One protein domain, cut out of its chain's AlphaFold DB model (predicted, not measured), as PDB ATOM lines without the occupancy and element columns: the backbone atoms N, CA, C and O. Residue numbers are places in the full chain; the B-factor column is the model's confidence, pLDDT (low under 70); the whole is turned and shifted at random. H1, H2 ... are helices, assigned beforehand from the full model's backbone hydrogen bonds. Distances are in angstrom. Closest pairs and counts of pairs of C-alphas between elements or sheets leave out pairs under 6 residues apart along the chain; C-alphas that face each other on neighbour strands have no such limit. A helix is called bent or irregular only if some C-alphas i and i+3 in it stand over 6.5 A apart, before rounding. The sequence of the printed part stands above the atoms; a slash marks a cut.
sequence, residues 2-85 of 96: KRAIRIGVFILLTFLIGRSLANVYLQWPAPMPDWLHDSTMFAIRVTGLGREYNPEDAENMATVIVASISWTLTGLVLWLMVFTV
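What this domain is: This is residues 2 to 85 of the 96 residues of an uncharacterized protein of Paraburkholderia solisilvae (UniProt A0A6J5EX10). Two long helices, H1 and H3, run side by side in opposite ways as a loosely joined pair, and a shorter helix, H2, crosses H3 near one end of the model. The two links and H2 lie at that end, while the first and last printed residues, Lys 2 and Val 85, lie toward the other end. The printed part has 84 residues with three named helices, in the order H1, H2, H3, and no named strand, and its class is all helix. The whole is loose, with a radius of gyration of the C-alphas of 16.5 A, and its outline is a rod spanning 55 by 25 by 15 A.

Where its parts are: H1 holds residues 2 to 26 and measures 35.8 A from first to last C-alpha. It begins at C-alpha 2, at (-23.821, -4.499, -60.717). H2 holds residues 34 to 46, a length of 18.3 A, with C-alpha 34 at (-43.540, -34.700, -45.798). H3, the longest helix, holds residues 55 to 85 and measures 45.0 A. It ends at C-alpha 85, at (-28.237, 0.295, -47.021). No helix is bent or irregular.

How they stand to each other: H1 and H3 only just touch, with 3 pairs of C-alphas within 8 A. The closest C-alphas of the two are those of Thr 14 and Val 77, 7.4 A apart. H1 touches H3 with residues 14 to 21 alone, and H3 touches H1 with residues 66 to 77 alone. Their lines stand at a shallow tilt of 8 degrees and they run opposite ways, with their centres 14.5 A apart. H2 and H3 touch with 10 pairs of C-alphas within 8 A, the closest being those of Thr 40 and Ala 62, 5.5 A apart. H3 touches H2 with residues 58 to 65 alone. The lines of H2 and H3 stand about perpendicular, but only just, at 73 degrees. H1 and H2 are apart, although they follow each other in the chain. In H1, H2 and H3 every backbone O i to N i+4 pair is within hydrogen-bond range.

The domain as a whole: The two C-alphas farthest apart are those of Lys 2 and Arg 51, 55.4 A from each other, while those of Lys 2 and Val 85 are 15.2 A apart. The printed part has no cut. The link from H1 to H2, 7 residues, and the link from H2 to H3, 8 residues, are both short, and no link is long. The mean pLDDT of the printed part is 72.4, and 25 residues are under 70: residues 2 to 4, residue 6, residue 21, residues 24 to 32, residues 48 to 55 and residues 57 to 59.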
ATOM      1  N   LYS A   2     -23.752  -3.531 -61.847       59.53
ATOM      2  CA  LYS A   2     -23.821  -4.499 -60.717       59.53
ATOM      3  C   LYS A   2     -24.902  -4.212 -59.643       59.53
ATOM      4  O   LYS A   2     -25.299  -5.117 -58.920       59.53
ATOM      5  N   ARG A   3     -25.382  -2.962 -59.531       56.81
ATOM      6  CA  ARG A   3     -26.379  -2.506 -58.536       56.81
ATOM      7  C   ARG A   3     -27.797  -3.006 -58.827       56.81
ATOM      8  O   ARG A   3     -28.423  -3.579 -57.945       56.81
ATOM      9  N   ALA A   4     -28.263  -2.811 -60.061       68.56
ATOM     10  CA  ALA A   4     -29.600  -3.224 -60.485       68.56
ATOM     11  C   ALA A   4     -29.745  -4.750 -60.439       68.56
ATOM     12  O   ALA A   4     -30.742  -5.254 -59.940       68.56
ATOM     13  N   ILE A   5     -28.695  -5.474 -60.841       77.31
ATOM     14  CA  ILE A   5     -28.656  -6.942 -60.792       77.31
ATOM     15  C   ILE A   5     -28.804  -7.442 -59.349       77.31
ATOM     16  O   ILE A   5     -29.591  -8.341 -59.093       77.31
ATOM     17  N   ARG A   6     -28.108  -6.836 -58.378       66.25
ATOM     18  CA  ARG A   6     -28.172  -7.274 -56.975       66.25
ATOM     19  C   ARG A   6     -29.538  -7.019 -56.335       66.25
ATOM     20  O   ARG A   6     -30.027  -7.869 -55.605       66.25
ATOM     21  N   ILE A   7     -30.149  -5.867 -56.625       75.19
ATOM     22  CA  ILE A   7     -31.514  -5.549 -56.179       75.19
ATOM     23  C   ILE A   7     -32.513  -6.509 -56.835       75.19
ATOM     24  O   ILE A   7     -33.364  -7.058 -56.146       75.19
ATOM     25  N   GLY A   8     -32.351  -6.784 -58.133       75.31
ATOM     26  CA  GLY A   8     -33.149  -7.774 -58.853       75.31
ATOM     27  C   GLY A   8     -33.049  -9.171 -58.241       75.31
ATOM     28  O   GLY A   8     -34.071  -9.818 -58.062       75.31
ATOM     29  N   VAL A   9     -31.852  -9.606 -57.831       79.56
ATOM     30  CA  VAL A   9     -31.653 -10.892 -57.139       79.56
ATOM     31  C   VAL A   9     -32.389 -10.936 -55.800       79.56
ATOM     32  O   VAL A   9     -33.017 -11.943 -55.499       79.56
ATOM     33  N   PHE A  10     -32.368  -9.858 -55.010       72.62
ATOM     34  CA  PHE A  10     -33.128  -9.808 -53.756       72.62
ATOM     35  C   PHE A  10     -34.637  -9.860 -53.990       72.62
ATOM     36  O   PHE A  10     -35.320 -10.623 -53.319       72.62
ATOM     37  N   ILE A  11     -35.150  -9.099 -54.958       79.00
ATOM     38  CA  ILE A  11     -36.574  -9.121 -55.316       79.00
ATOM     39  C   ILE A  11     -36.978 -10.521 -55.788       79.00
ATOM     40  O   ILE A  11     -38.000 -11.042 -55.349       79.00
ATOM     41  N   LEU A  12     -36.154 -11.152 -56.629       81.75
ATOM     42  CA  LEU A  12     -36.390 -12.503 -57.127       81.75
ATOM     43  C   LEU A  12     -36.388 -13.532 -55.989       81.75
ATOM     44  O   LEU A  12     -37.283 -14.365 -55.931       81.75
ATOM     45  N   LEU A  13     -35.429 -13.456 -55.060       76.62
ATOM     46  CA  LEU A  13     -35.372 -14.339 -53.892       76.62
ATOM     47  C   LEU A  13     -36.599 -14.167 -52.998       76.62
ATOM     48  O   LEU A  13     -37.228 -15.160 -52.643       76.62
ATOM     49  N   THR A  14     -36.983 -12.930 -52.683       75.75
ATOM     50  CA  THR A  14     -38.185 -12.652 -51.886       75.75
ATOM     51  C   THR A  14     -39.442 -13.171 -52.579       75.75
ATOM     52  O   THR A  14     -40.298 -13.765 -51.928       75.75
ATOM     53  N   PHE A  15     -39.542 -13.008 -53.900       78.81
ATOM     54  CA  PHE A  15     -40.664 -13.519 -54.683       78.81
ATOM     55  C   PHE A  15     -40.719 -15.051 -54.689       78.81
ATOM     56  O   PHE A  15     -41.784 -15.623 -54.481       78.81
ATOM     57  N   LEU A  16     -39.582 -15.728 -54.884       79.88
ATOM     58  CA  LEU A  16     -39.506 -17.192 -54.863       79.88
ATOM     59  C   LEU A  16     -39.843 -17.760 -53.479       79.88
ATOM     60  O   LEU A  16     -40.617 -18.708 -53.384       79.88
ATOM     61  N   ILE A  17     -39.316 -17.151 -52.415       76.06
ATOM     62  CA  ILE A  17     -39.612 -17.538 -51.030       76.06
ATOM     63  C   ILE A  17     -41.103 -17.345 -50.734       76.06
ATOM     64  O   ILE A  17     -41.756 -18.275 -50.266       76.06
ATOM     65  N   GLY A  18     -41.652 -16.169 -51.056       74.50
ATOM     66  CA  GLY A  18     -43.069 -15.866 -50.860       74.50
ATOM     67  C   GLY A  18     -43.983 -16.797 -51.655       74.50
ATOM     68  O   GLY A  18     -44.990 -17.259 -51.130       74.50
ATOM     69  N   ARG A  19     -43.604 -17.145 -52.891       77.25
ATOM     70  CA  ARG A  19     -44.337 -18.105 -53.724       77.25
ATOM     71  C   ARG A  19     -44.326 -19.513 -53.135       77.25
ATOM     72  O   ARG A  19     -45.376 -20.146 -53.113       77.25
ATOM     73  N   SER A  20     -43.179 -20.007 -52.665       71.38
ATOM     74  CA  SER A  20     -43.115 -21.319 -52.004       71.38
ATOM     75  C   SER A  20     -43.992 -21.354 -50.757       71.38
ATOM     76  O   SER A  20     -44.746 -22.300 -50.569       71.38
ATOM     77  N   LEU A  21     -43.954 -20.295 -49.949       67.44
ATOM     78  CA  LEU A  21     -44.795 -20.167 -48.760       67.44
ATOM     79  C   LEU A  21     -46.288 -20.102 -49.082       67.44
ATOM     80  O   LEU A  21     -47.077 -20.805 -48.455       67.44
ATOM     81  N   ALA A  22     -46.673 -19.310 -50.082       73.19
ATOM     82  CA  ALA A  22     -48.054 -19.222 -50.537       73.19
ATOM     83  C   ALA A  22     -48.554 -20.562 -51.093       73.19
ATOM     84  O   ALA A  22     -49.685 -20.940 -50.824       73.19
ATOM     85  N   ASN A  23     -47.714 -21.308 -51.817       70.50
ATOM     86  CA  ASN A  23     -48.068 -22.642 -52.304       70.50
ATOM     87  C   ASN A  23     -48.287 -23.641 -51.163       70.50
ATOM     88  O   ASN A  23     -49.236 -24.413 -51.227       70.50
ATOM     89  N   VAL A  24     -47.451 -23.610 -50.119       66.31
ATOM     90  CA  VAL A  24     -47.642 -24.447 -48.922       66.31
ATOM     91  C   VAL A  24     -48.957 -24.096 -48.220       66.31
ATOM     92  O   VAL A  24     -49.690 -24.992 -47.820       66.31
ATOM     93  N   TYR A  25     -49.296 -22.806 -48.134       65.75
ATOM     94  CA  TYR A  25     -50.563 -22.348 -47.556       65.75
ATOM     95  C   TYR A  25     -51.792 -22.703 -48.407       65.75
ATOM     96  O   TYR A  25     -52.819 -23.081 -47.859       65.75
ATOM     97  N   LEU A  26     -51.710 -22.584 -49.737       65.38
ATOM     98  CA  LEU A  26     -52.830 -22.845 -50.653       65.38
ATOM     99  C   LEU A  26     -53.129 -24.337 -50.839       65.38
ATOM    100  O   LEU A  26     -54.232 -24.685 -51.247       65.38
ATOM    101  N   GLN A  27     -52.151 -25.210 -50.588       62.53
ATOM    102  CA  GLN A  27     -52.335 -26.664 -50.651       62.53
ATOM    103  C   GLN A  27     -52.893 -27.245 -49.345       62.53
ATOM    104  O   GLN A  27     -53.339 -28.386 -49.319       62.53
ATOM    105  N   TRP A  28     -52.955 -26.446 -48.282       57.81
ATOM    106  CA  TRP A  28     -53.609 -26.814 -47.034       57.81
ATOM    107  C   TRP A  28     -55.135 -26.917 -47.241       57.81
ATOM    108  O   TRP A  28     -55.713 -25.953 -47.749       57.81
ATOM    109  N   PRO A  29     -55.816 -28.043 -46.917       57.62
ATOM    110  CA  PRO A  29     -55.448 -29.123 -45.989       57.62
ATOM    111  C   PRO A  29     -55.108 -30.483 -46.650       57.62
ATOM    112  O   PRO A  29     -55.130 -31.513 -45.980       57.62
ATOM    113  N   ALA A  30     -54.793 -30.535 -47.948       55.03
ATOM    114  CA  ALA A  30     -54.519 -31.784 -48.670       55.03
ATOM    115  C   ALA A  30     -53.014 -32.006 -48.905       55.03
ATOM    116  O   ALA A  30     -52.279 -31.064 -49.180       55.03
ATOM    117  N   PRO A  31     -52.572 -33.273 -48.881       65.69
ATOM    118  CA  PRO A  31     -51.620 -33.764 -47.881       65.69
ATOM    119  C   PRO A  31     -50.496 -32.776 -47.543       65.69
ATOM    120  O   PRO A  31     -49.781 -32.274 -48.410       65.69
ATOM    121  N   MET A  32     -50.319 -32.556 -46.238       61.91
ATOM    122  CA  MET A  32     -49.219 -31.775 -45.683       61.91
ATOM    123  C   MET A  32     -47.879 -32.284 -46.258       61.91
ATOM    124  O   MET A  32     -47.665 -33.497 -46.261       61.91
ATOM    125  N   PRO A  33     -46.979 -31.409 -46.746       70.38
ATOM    126  CA  PRO A  33     -45.687 -31.837 -47.279       70.38
ATOM    127  C   PRO A  33     -44.908 -32.680 -46.259       70.38
ATOM    128  O   PRO A  33     -44.881 -32.308 -45.087       70.38
ATOM    129  N   ASP A  34     -44.220 -33.742 -46.696       76.88
ATOM    130  CA  ASP A  34     -43.540 -34.700 -45.798       76.88
ATOM    131  C   ASP A  34     -42.620 -34.014 -44.772       76.88
ATOM    132  O   ASP A  34     -42.669 -34.296 -43.578       76.88
ATOM    133  N   TRP A  35     -41.847 -33.013 -45.209       73.88
ATOM    134  CA  TRP A  35     -40.950 -32.252 -44.330       73.88
ATOM    135  C   TRP A  35     -41.695 -31.455 -43.245       73.88
ATOM    136  O   TRP A  35     -41.184 -31.272 -42.135       73.88
ATOM    137  N   LEU A  36     -42.891 -30.954 -43.569       71.25
ATOM    138  CA  LEU A  36     -43.730 -30.197 -42.646       71.25
ATOM    139  C   LEU A  36     -44.425 -31.152 -41.678       71.25
ATOM    140  O   LEU A  36     -44.491 -30.858 -40.487       71.25
ATOM    141  N   HIS A  37     -44.863 -32.312 -42.168       74.69
ATOM    142  CA  HIS A  37     -45.411 -33.380 -41.343       74.69
ATOM    143  C   HIS A  37     -44.387 -33.874 -40.307       74.69
ATOM    144  O   HIS A  37     -44.687 -33.872 -39.113       74.69
ATOM    145  N   ASP A  38     -43.157 -34.185 -40.727       78.25
ATOM    146  CA  ASP A  38     -42.077 -34.635 -39.839       78.25
ATOM    147  C   ASP A  38     -41.733 -33.590 -38.771       78.25
ATOM    148  O   ASP A  38     -41.614 -33.907 -37.584       78.25
ATOM    149  N   SER A  39     -41.624 -32.321 -39.177       75.94
ATOM    150  CA  SER A  39     -41.339 -31.207 -38.261       75.94
ATOM    151  C   SER A  39     -42.468 -31.002 -37.246       75.94
ATOM    152  O   SER A  39     -42.213 -30.747 -36.069       75.94
ATOM    153  N   THR A  40     -43.717 -31.152 -37.688       75.31
ATOM    154  CA  THR A  40     -44.908 -31.021 -36.841       75.31
ATOM    155  C   THR A  40     -45.010 -32.183 -35.857       75.31
ATOM    156  O   THR A  40     -45.201 -31.959 -34.664       75.31
ATOM    157  N   MET A  41     -44.786 -33.420 -36.310       74.94
ATOM    158  CA  MET A  41     -44.761 -34.602 -35.443       74.94
ATOM    159  C   MET A  41     -43.627 -34.549 -34.425       74.94
ATOM    160  O   MET A  41     -43.815 -34.931 -33.269       74.94
ATOM    161  N   PHE A  42     -42.457 -34.045 -34.820       79.25
ATOM    162  CA  PHE A  42     -41.365 -33.789 -33.890       79.25
ATOM    163  C   PHE A  42     -41.766 -32.757 -32.830       79.25
ATOM    164  O   PHE A  42     -41.602 -33.017 -31.639       79.25
ATOM    165  N   ALA A  43     -42.352 -31.627 -33.239       73.56
ATOM    166  CA  ALA A  43     -42.809 -30.592 -32.316       73.56
ATOM    167  C   ALA A  43     -43.854 -31.132 -31.325       73.56
ATOM    168  O   ALA A  43     -43.681 -30.961 -30.123       73.56
ATOM    169  N   ILE A  44     -44.869 -31.862 -31.800       74.31
ATOM    170  CA  ILE A  44     -45.914 -32.490 -30.970       74.31
ATOM    171  C   ILE A  44     -45.325 -33.502 -29.972       74.31
ATOM    172  O   ILE A  44     -45.759 -33.573 -28.818       74.31
ATOM    173  N   ARG A  45     -44.321 -34.288 -30.388       75.81
ATOM    174  CA  ARG A  45     -43.619 -35.228 -29.498       75.81
ATOM    175  C   ARG A  45     -42.838 -34.503 -28.406       75.81
ATOM    176  O   ARG A  45     -42.867 -34.942 -27.261       75.81
ATOM    177  N   VAL A  46     -42.158 -33.408 -28.745       78.94
ATOM    178  CA  VAL A  46     -41.350 -32.626 -27.795       78.94
ATOM    179  C   VAL A  46     -42.224 -31.829 -26.825       78.94
ATOM    180  O   VAL A  46     -41.883 -31.726 -25.650       78.94
ATOM    181  N   THR A  47     -43.360 -31.298 -27.278       74.12
ATOM    182  CA  THR A  47     -44.286 -30.534 -26.426       74.12
ATOM    183  C   THR A  47     -45.168 -31.415 -25.541       74.12
ATOM    184  O   THR A  47     -45.899 -30.892 -24.703       74.12
ATOM    185  N   GLY A  48     -45.101 -32.743 -25.688       68.75
ATOM    186  CA  GLY A  48     -45.874 -33.691 -24.881       68.75
ATOM    187  C   GLY A  48     -47.344 -33.822 -25.290       68.75
ATOM    188  O   GLY A  48     -48.085 -34.550 -24.635       68.75
ATOM    189  N   LEU A  49     -47.754 -33.182 -26.392       64.75
ATOM    190  CA  LEU A  49     -49.107 -33.267 -26.957       64.75
ATOM    191  C   LEU A  49     -49.359 -34.595 -27.696       64.75
ATOM    192  O   LEU A  49     -50.491 -34.926 -28.020       64.75
ATOM    193  N   GLY A  50     -48.322 -35.405 -27.931       58.12
ATOM    194  CA  GLY A  50     -48.406 -36.642 -28.721       58.12
ATOM    195  C   GLY A  50     -49.204 -37.809 -28.125       58.12
ATOM    196  O   GLY A  50     -49.158 -38.897 -28.697       58.12
ATOM    197  N   ARG A  51     -49.890 -37.640 -26.985       57.72
ATOM    198  CA  ARG A  51     -50.742 -38.693 -26.394       57.72
ATOM    199  C   ARG A  51     -52.155 -38.727 -26.973       57.72
ATOM    200  O   ARG A  51     -52.741 -39.802 -27.025       57.72
ATOM    201  N   GLU A  52     -52.662 -37.595 -27.444       57.88
ATOM    202  CA  GLU A  52     -53.957 -37.475 -28.111       57.88
ATOM    203  C   GLU A  52     -53.684 -36.950 -29.516       57.88
ATOM    204  O   GLU A  52     -53.427 -35.771 -29.722       57.88
ATOM    205  N   TYR A  53     -53.639 -37.855 -30.495       61.56
ATOM    206  CA  TYR A  53     -53.474 -37.479 -31.896       61.56
ATOM    207  C   TYR A  53     -54.760 -36.791 -32.370       61.56
ATOM    208  O   TYR A  53     -55.652 -37.432 -32.925       61.56
ATOM    209  N   ASN A  54     -54.881 -35.495 -32.091       68.38
ATOM    210  CA  ASN A  54     -55.966 -34.667 -32.580       68.38
ATOM    211  C   ASN A  54     -55.508 -33.967 -33.874       68.38
ATOM    212  O   ASN A  54     -54.531 -33.212 -33.841       68.38
ATOM    213  N   PRO A  55     -56.155 -34.215 -35.029       67.69
ATOM    214  CA  PRO A  55     -55.794 -33.559 -36.286       67.69
ATOM    215  C   PRO A  55     -55.851 -32.024 -36.207       67.69
ATOM    216  O   PRO A  55     -55.057 -31.365 -36.876       67.69
ATOM    217  N   GLU A  56     -56.705 -31.459 -35.347       70.44
ATOM    218  CA  GLU A  56     -56.787 -30.008 -35.124       70.44
ATOM    219  C   GLU A  56     -55.521 -29.443 -34.454       70.44
ATOM    220  O   GLU A  56     -55.025 -28.380 -34.834       70.44
ATOM    221  N   ASP A  57     -54.932 -30.171 -33.500       68.19
ATOM    222  CA  ASP A  57     -53.697 -29.750 -32.828       68.19
ATOM    223  C   ASP A  57     -52.489 -29.828 -33.768       68.19
ATOM    224  O   ASP A  57     -51.588 -28.984 -33.713       68.19
ATOM    225  N   ALA A  58     -52.486 -30.804 -34.679       68.69
ATOM    226  CA  ALA A  58     -51.471 -30.909 -35.720       68.69
ATOM    227  C   ALA A  58     -51.553 -29.755 -36.729       68.69
ATOM    228  O   ALA A  58     -50.523 -29.185 -37.098       68.69
ATOM    229  N   GLU A  59     -52.761 -29.364 -37.130       68.56
ATOM    230  CA  GLU A  59     -52.988 -28.221 -38.013       68.56
ATOM    231  C   GLU A  59     -52.557 -26.894 -37.364       68.56
ATOM    232  O   GLU A  59     -51.828 -26.097 -37.970       68.56
ATOM    233  N   ASN A  60     -52.919 -26.686 -36.097       76.19
ATOM    234  CA  ASN A  60     -52.510 -25.509 -35.333       76.19
ATOM    235  C   ASN A  60     -50.984 -25.438 -35.171       76.19
ATOM    236  O   ASN A  60     -50.376 -24.391 -35.417       76.19
ATOM    237  N   MET A  61     -50.342 -26.552 -34.810       72.56
ATOM    238  CA  MET A  61     -48.889 -26.607 -34.626       72.56
ATOM    239  C   MET A  61     -48.145 -26.332 -35.936       72.56
ATOM    240  O   MET A  61     -47.198 -25.541 -35.967       72.56
ATOM    241  N   ALA A  62     -48.593 -26.924 -37.040       71.75
ATOM    242  CA  ALA A  62     -47.993 -26.669 -38.336       71.75
ATOM    243  C   ALA A  62     -48.166 -25.199 -38.760       71.75
ATOM    244  O   ALA A  62     -47.243 -24.609 -39.321       71.75
ATOM    245  N   THR A  63     -49.308 -24.574 -38.447       76.00
ATOM    246  CA  THR A  63     -49.546 -23.149 -38.730       76.00
ATOM    247  C   THR A  63     -48.537 -22.273 -37.988       76.00
ATOM    248  O   THR A  63     -47.947 -21.364 -38.573       76.00
ATOM    249  N   VAL A  64     -48.267 -22.581 -36.717       77.44
ATOM    250  CA  VAL A  64     -47.260 -21.881 -35.905       77.44
ATOM    251  C   VAL A  64     -45.853 -22.052 -36.485       77.44
ATOM    252  O   VAL A  64     -45.096 -21.077 -36.556       77.44
ATOM    253  N   ILE A  65     -45.499 -23.257 -36.938       75.00
ATOM    254  CA  ILE A  65     -44.202 -23.535 -37.572       75.00
ATOM    255  C   ILE A  65     -44.050 -22.713 -38.858       75.00
ATOM    256  O   ILE A  65     -43.053 -22.003 -39.024       75.00
ATOM    257  N   VAL A  66     -45.048 -22.742 -39.747       76.38
ATOM    258  CA  VAL A  66     -45.009 -21.986 -41.007       76.38
ATOM    259  C   VAL A  66     -44.972 -20.479 -40.746       76.38
ATOM    260  O   VAL A  66     -44.156 -19.778 -41.352       76.38
ATOM    261  N   ALA A  67     -45.771 -19.960 -39.812       76.50
ATOM    262  CA  ALA A  67     -45.754 -18.544 -39.444       76.50
ATOM    263  C   ALA A  67     -44.382 -18.111 -38.891       76.50
ATOM    264  O   ALA A  67     -43.841 -17.078 -39.294       76.50
ATOM    265  N   SER A  68     -43.760 -18.941 -38.051       77.06
ATOM    266  CA  SER A  68     -42.428 -18.680 -37.488       77.06
ATOM    267  C   SER A  68     -41.339 -18.638 -38.564       77.06
ATOM    268  O   SER A  68     -40.505 -17.726 -38.574       77.06
ATOM    269  N   ILE A  69     -41.366 -19.575 -39.518       78.06
ATOM    270  CA  ILE A  69     -40.456 -19.580 -40.675       78.06
ATOM    271  C   ILE A  69     -40.685 -18.325 -41.531       78.06
ATOM    272  O   ILE A  69     -39.722 -17.653 -41.911       78.06
ATOM    273  N   SER A  70     -41.948 -17.955 -41.769       75.38
ATOM    274  CA  SER A  70     -42.331 -16.755 -42.530       75.38
ATOM    275  C   SER A  70     -41.750 -15.482 -41.921       75.38
ATOM    276  O   SER A  70     -41.125 -14.678 -42.619       75.38
ATOM    277  N   TRP A  71     -41.936 -15.292 -40.611       79.62
ATOM    278  CA  TRP A  71     -41.433 -14.125 -39.890       79.62
ATOM    279  C   TRP A  71     -39.912 -14.085 -39.856       79.62
ATOM    280  O   TRP A  71     -39.330 -13.023 -40.075       79.62
ATOM    281  N   THR A  72     -39.264 -15.234 -39.671       78.12
ATOM    282  CA  THR A  72     -37.800 -15.326 -39.661       78.12
ATOM    283  C   THR A  72     -37.216 -14.963 -41.027       78.12
ATOM    284  O   THR A  72     -36.298 -14.146 -41.108       78.12
ATOM    285  N   LEU A  73     -37.782 -15.495 -42.116       75.88
ATOM    286  CA  LEU A  73     -37.356 -15.176 -43.482       75.88
ATOM    287  C   LEU A  73     -37.597 -13.703 -43.820       75.88
ATOM    288  O   LEU A  73     -36.708 -13.040 -44.355       75.88
ATOM    289  N   THR A  74     -38.760 -13.167 -43.452       79.06
ATOM    290  CA  THR A  74     -39.087 -11.748 -43.656       79.06
ATOM    291  C   THR A  74     -38.118 -10.847 -42.890       79.06
ATOM    292  O   THR A  74     -37.558  -9.906 -43.457       79.06
ATOM    293  N   GLY A  75     -37.855 -11.162 -41.620       77.94
ATOM    294  CA  GLY A  75     -36.889 -10.451 -40.786       77.94
ATOM    295  C   GLY A  75     -35.475 -10.502 -41.360       77.94
ATOM    296  O   GLY A  75     -34.798  -9.476 -41.403       77.94
ATOM    297  N   LEU A  76     -35.045 -11.655 -41.880       79.62
ATOM    298  CA  LEU A  76     -33.731 -11.831 -42.497       79.62
ATOM    299  C   LEU A  76     -33.590 -11.019 -43.793       79.62
ATOM    300  O   LEU A  76     -32.560 -10.376 -44.004       79.62
ATOM    301  N   VAL A  77     -34.629 -10.973 -44.631       79.19
ATOM    302  CA  VAL A  77     -34.662 -10.131 -45.840       79.19
ATOM    303  C   VAL A  77     -34.585  -8.647 -45.475       79.19
ATOM    304  O   VAL A  77     -33.755  -7.922 -46.031       79.19
ATOM    305  N   LEU A  78     -35.395  -8.193 -44.514       78.25
ATOM    306  CA  LEU A  78     -35.364  -6.809 -44.033       78.25
ATOM    307  C   LEU A  78     -34.002  -6.457 -43.431       78.25
ATOM    308  O   LEU A  78     -33.451  -5.394 -43.720       78.25
ATOM    309  N   TRP A  79     -33.421  -7.363 -42.647       79.31
ATOM    310  CA  TRP A  79     -32.100  -7.184 -42.060       79.31
ATOM    311  C   TRP A  79     -31.014  -7.068 -43.131       79.31
ATOM    312  O   TRP A  79     -30.223  -6.127 -43.087       79.31
ATOM    313  N   LEU A  80     -31.007  -7.945 -44.142       78.94
ATOM    314  CA  LEU A  80     -30.076  -7.858 -45.270       78.94
ATOM    315  C   LEU A  80     -30.247  -6.549 -46.046       78.94
ATOM    316  O   LEU A  80     -29.252  -5.931 -46.436       78.94
ATOM    317  N   MET A  81     -31.484  -6.088 -46.234       73.50
ATOM    318  CA  MET A  81     -31.778  -4.817 -46.893       73.50
ATOM    319  C   MET A  81     -31.233  -3.630 -46.083       73.50
ATOM    320  O   MET A  81     -30.500  -2.800 -46.626       73.50
ATOM    321  N   VAL A  82     -31.491  -3.583 -44.771       81.19
ATOM    322  CA  VAL A  82     -30.985  -2.537 -43.865       81.19
ATOM    323  C   VAL A  82     -29.461  -2.573 -43.763       81.19
ATOM    324  O   VAL A  82     -28.817  -1.527 -43.865       81.19
ATOM    325  N   PHE A  83     -28.862  -3.753 -43.601       79.06
ATOM    326  CA  PHE A  83     -27.412  -3.938 -43.547       79.06
ATOM    327  C   PHE A  83     -26.744  -3.439 -44.831       79.06
ATOM    328  O   PHE A  83     -25.766  -2.689 -44.783       79.06
ATOM    329  N   THR A  84     -27.325  -3.781 -45.981       75.25
ATOM    330  CA  THR A  84     -26.873  -3.309 -47.291       75.25
ATOM    331  C   THR A  84     -26.933  -1.783 -47.356       75.25
ATOM    332  O   THR A  84     -25.920  -1.143 -47.638       75.25
ATOM    333  N   VAL A  85     -28.072  -1.170 -47.017       76.81
ATOM    334  CA  VAL A  85     -28.237   0.295 -47.021       76.81
ATOM    335  C   VAL A  85     -27.241   0.988 -46.079       76.81
ATOM    336  O   VAL A  85     -26.608   1.975 -46.467       76.81
TER     337      VAL A  85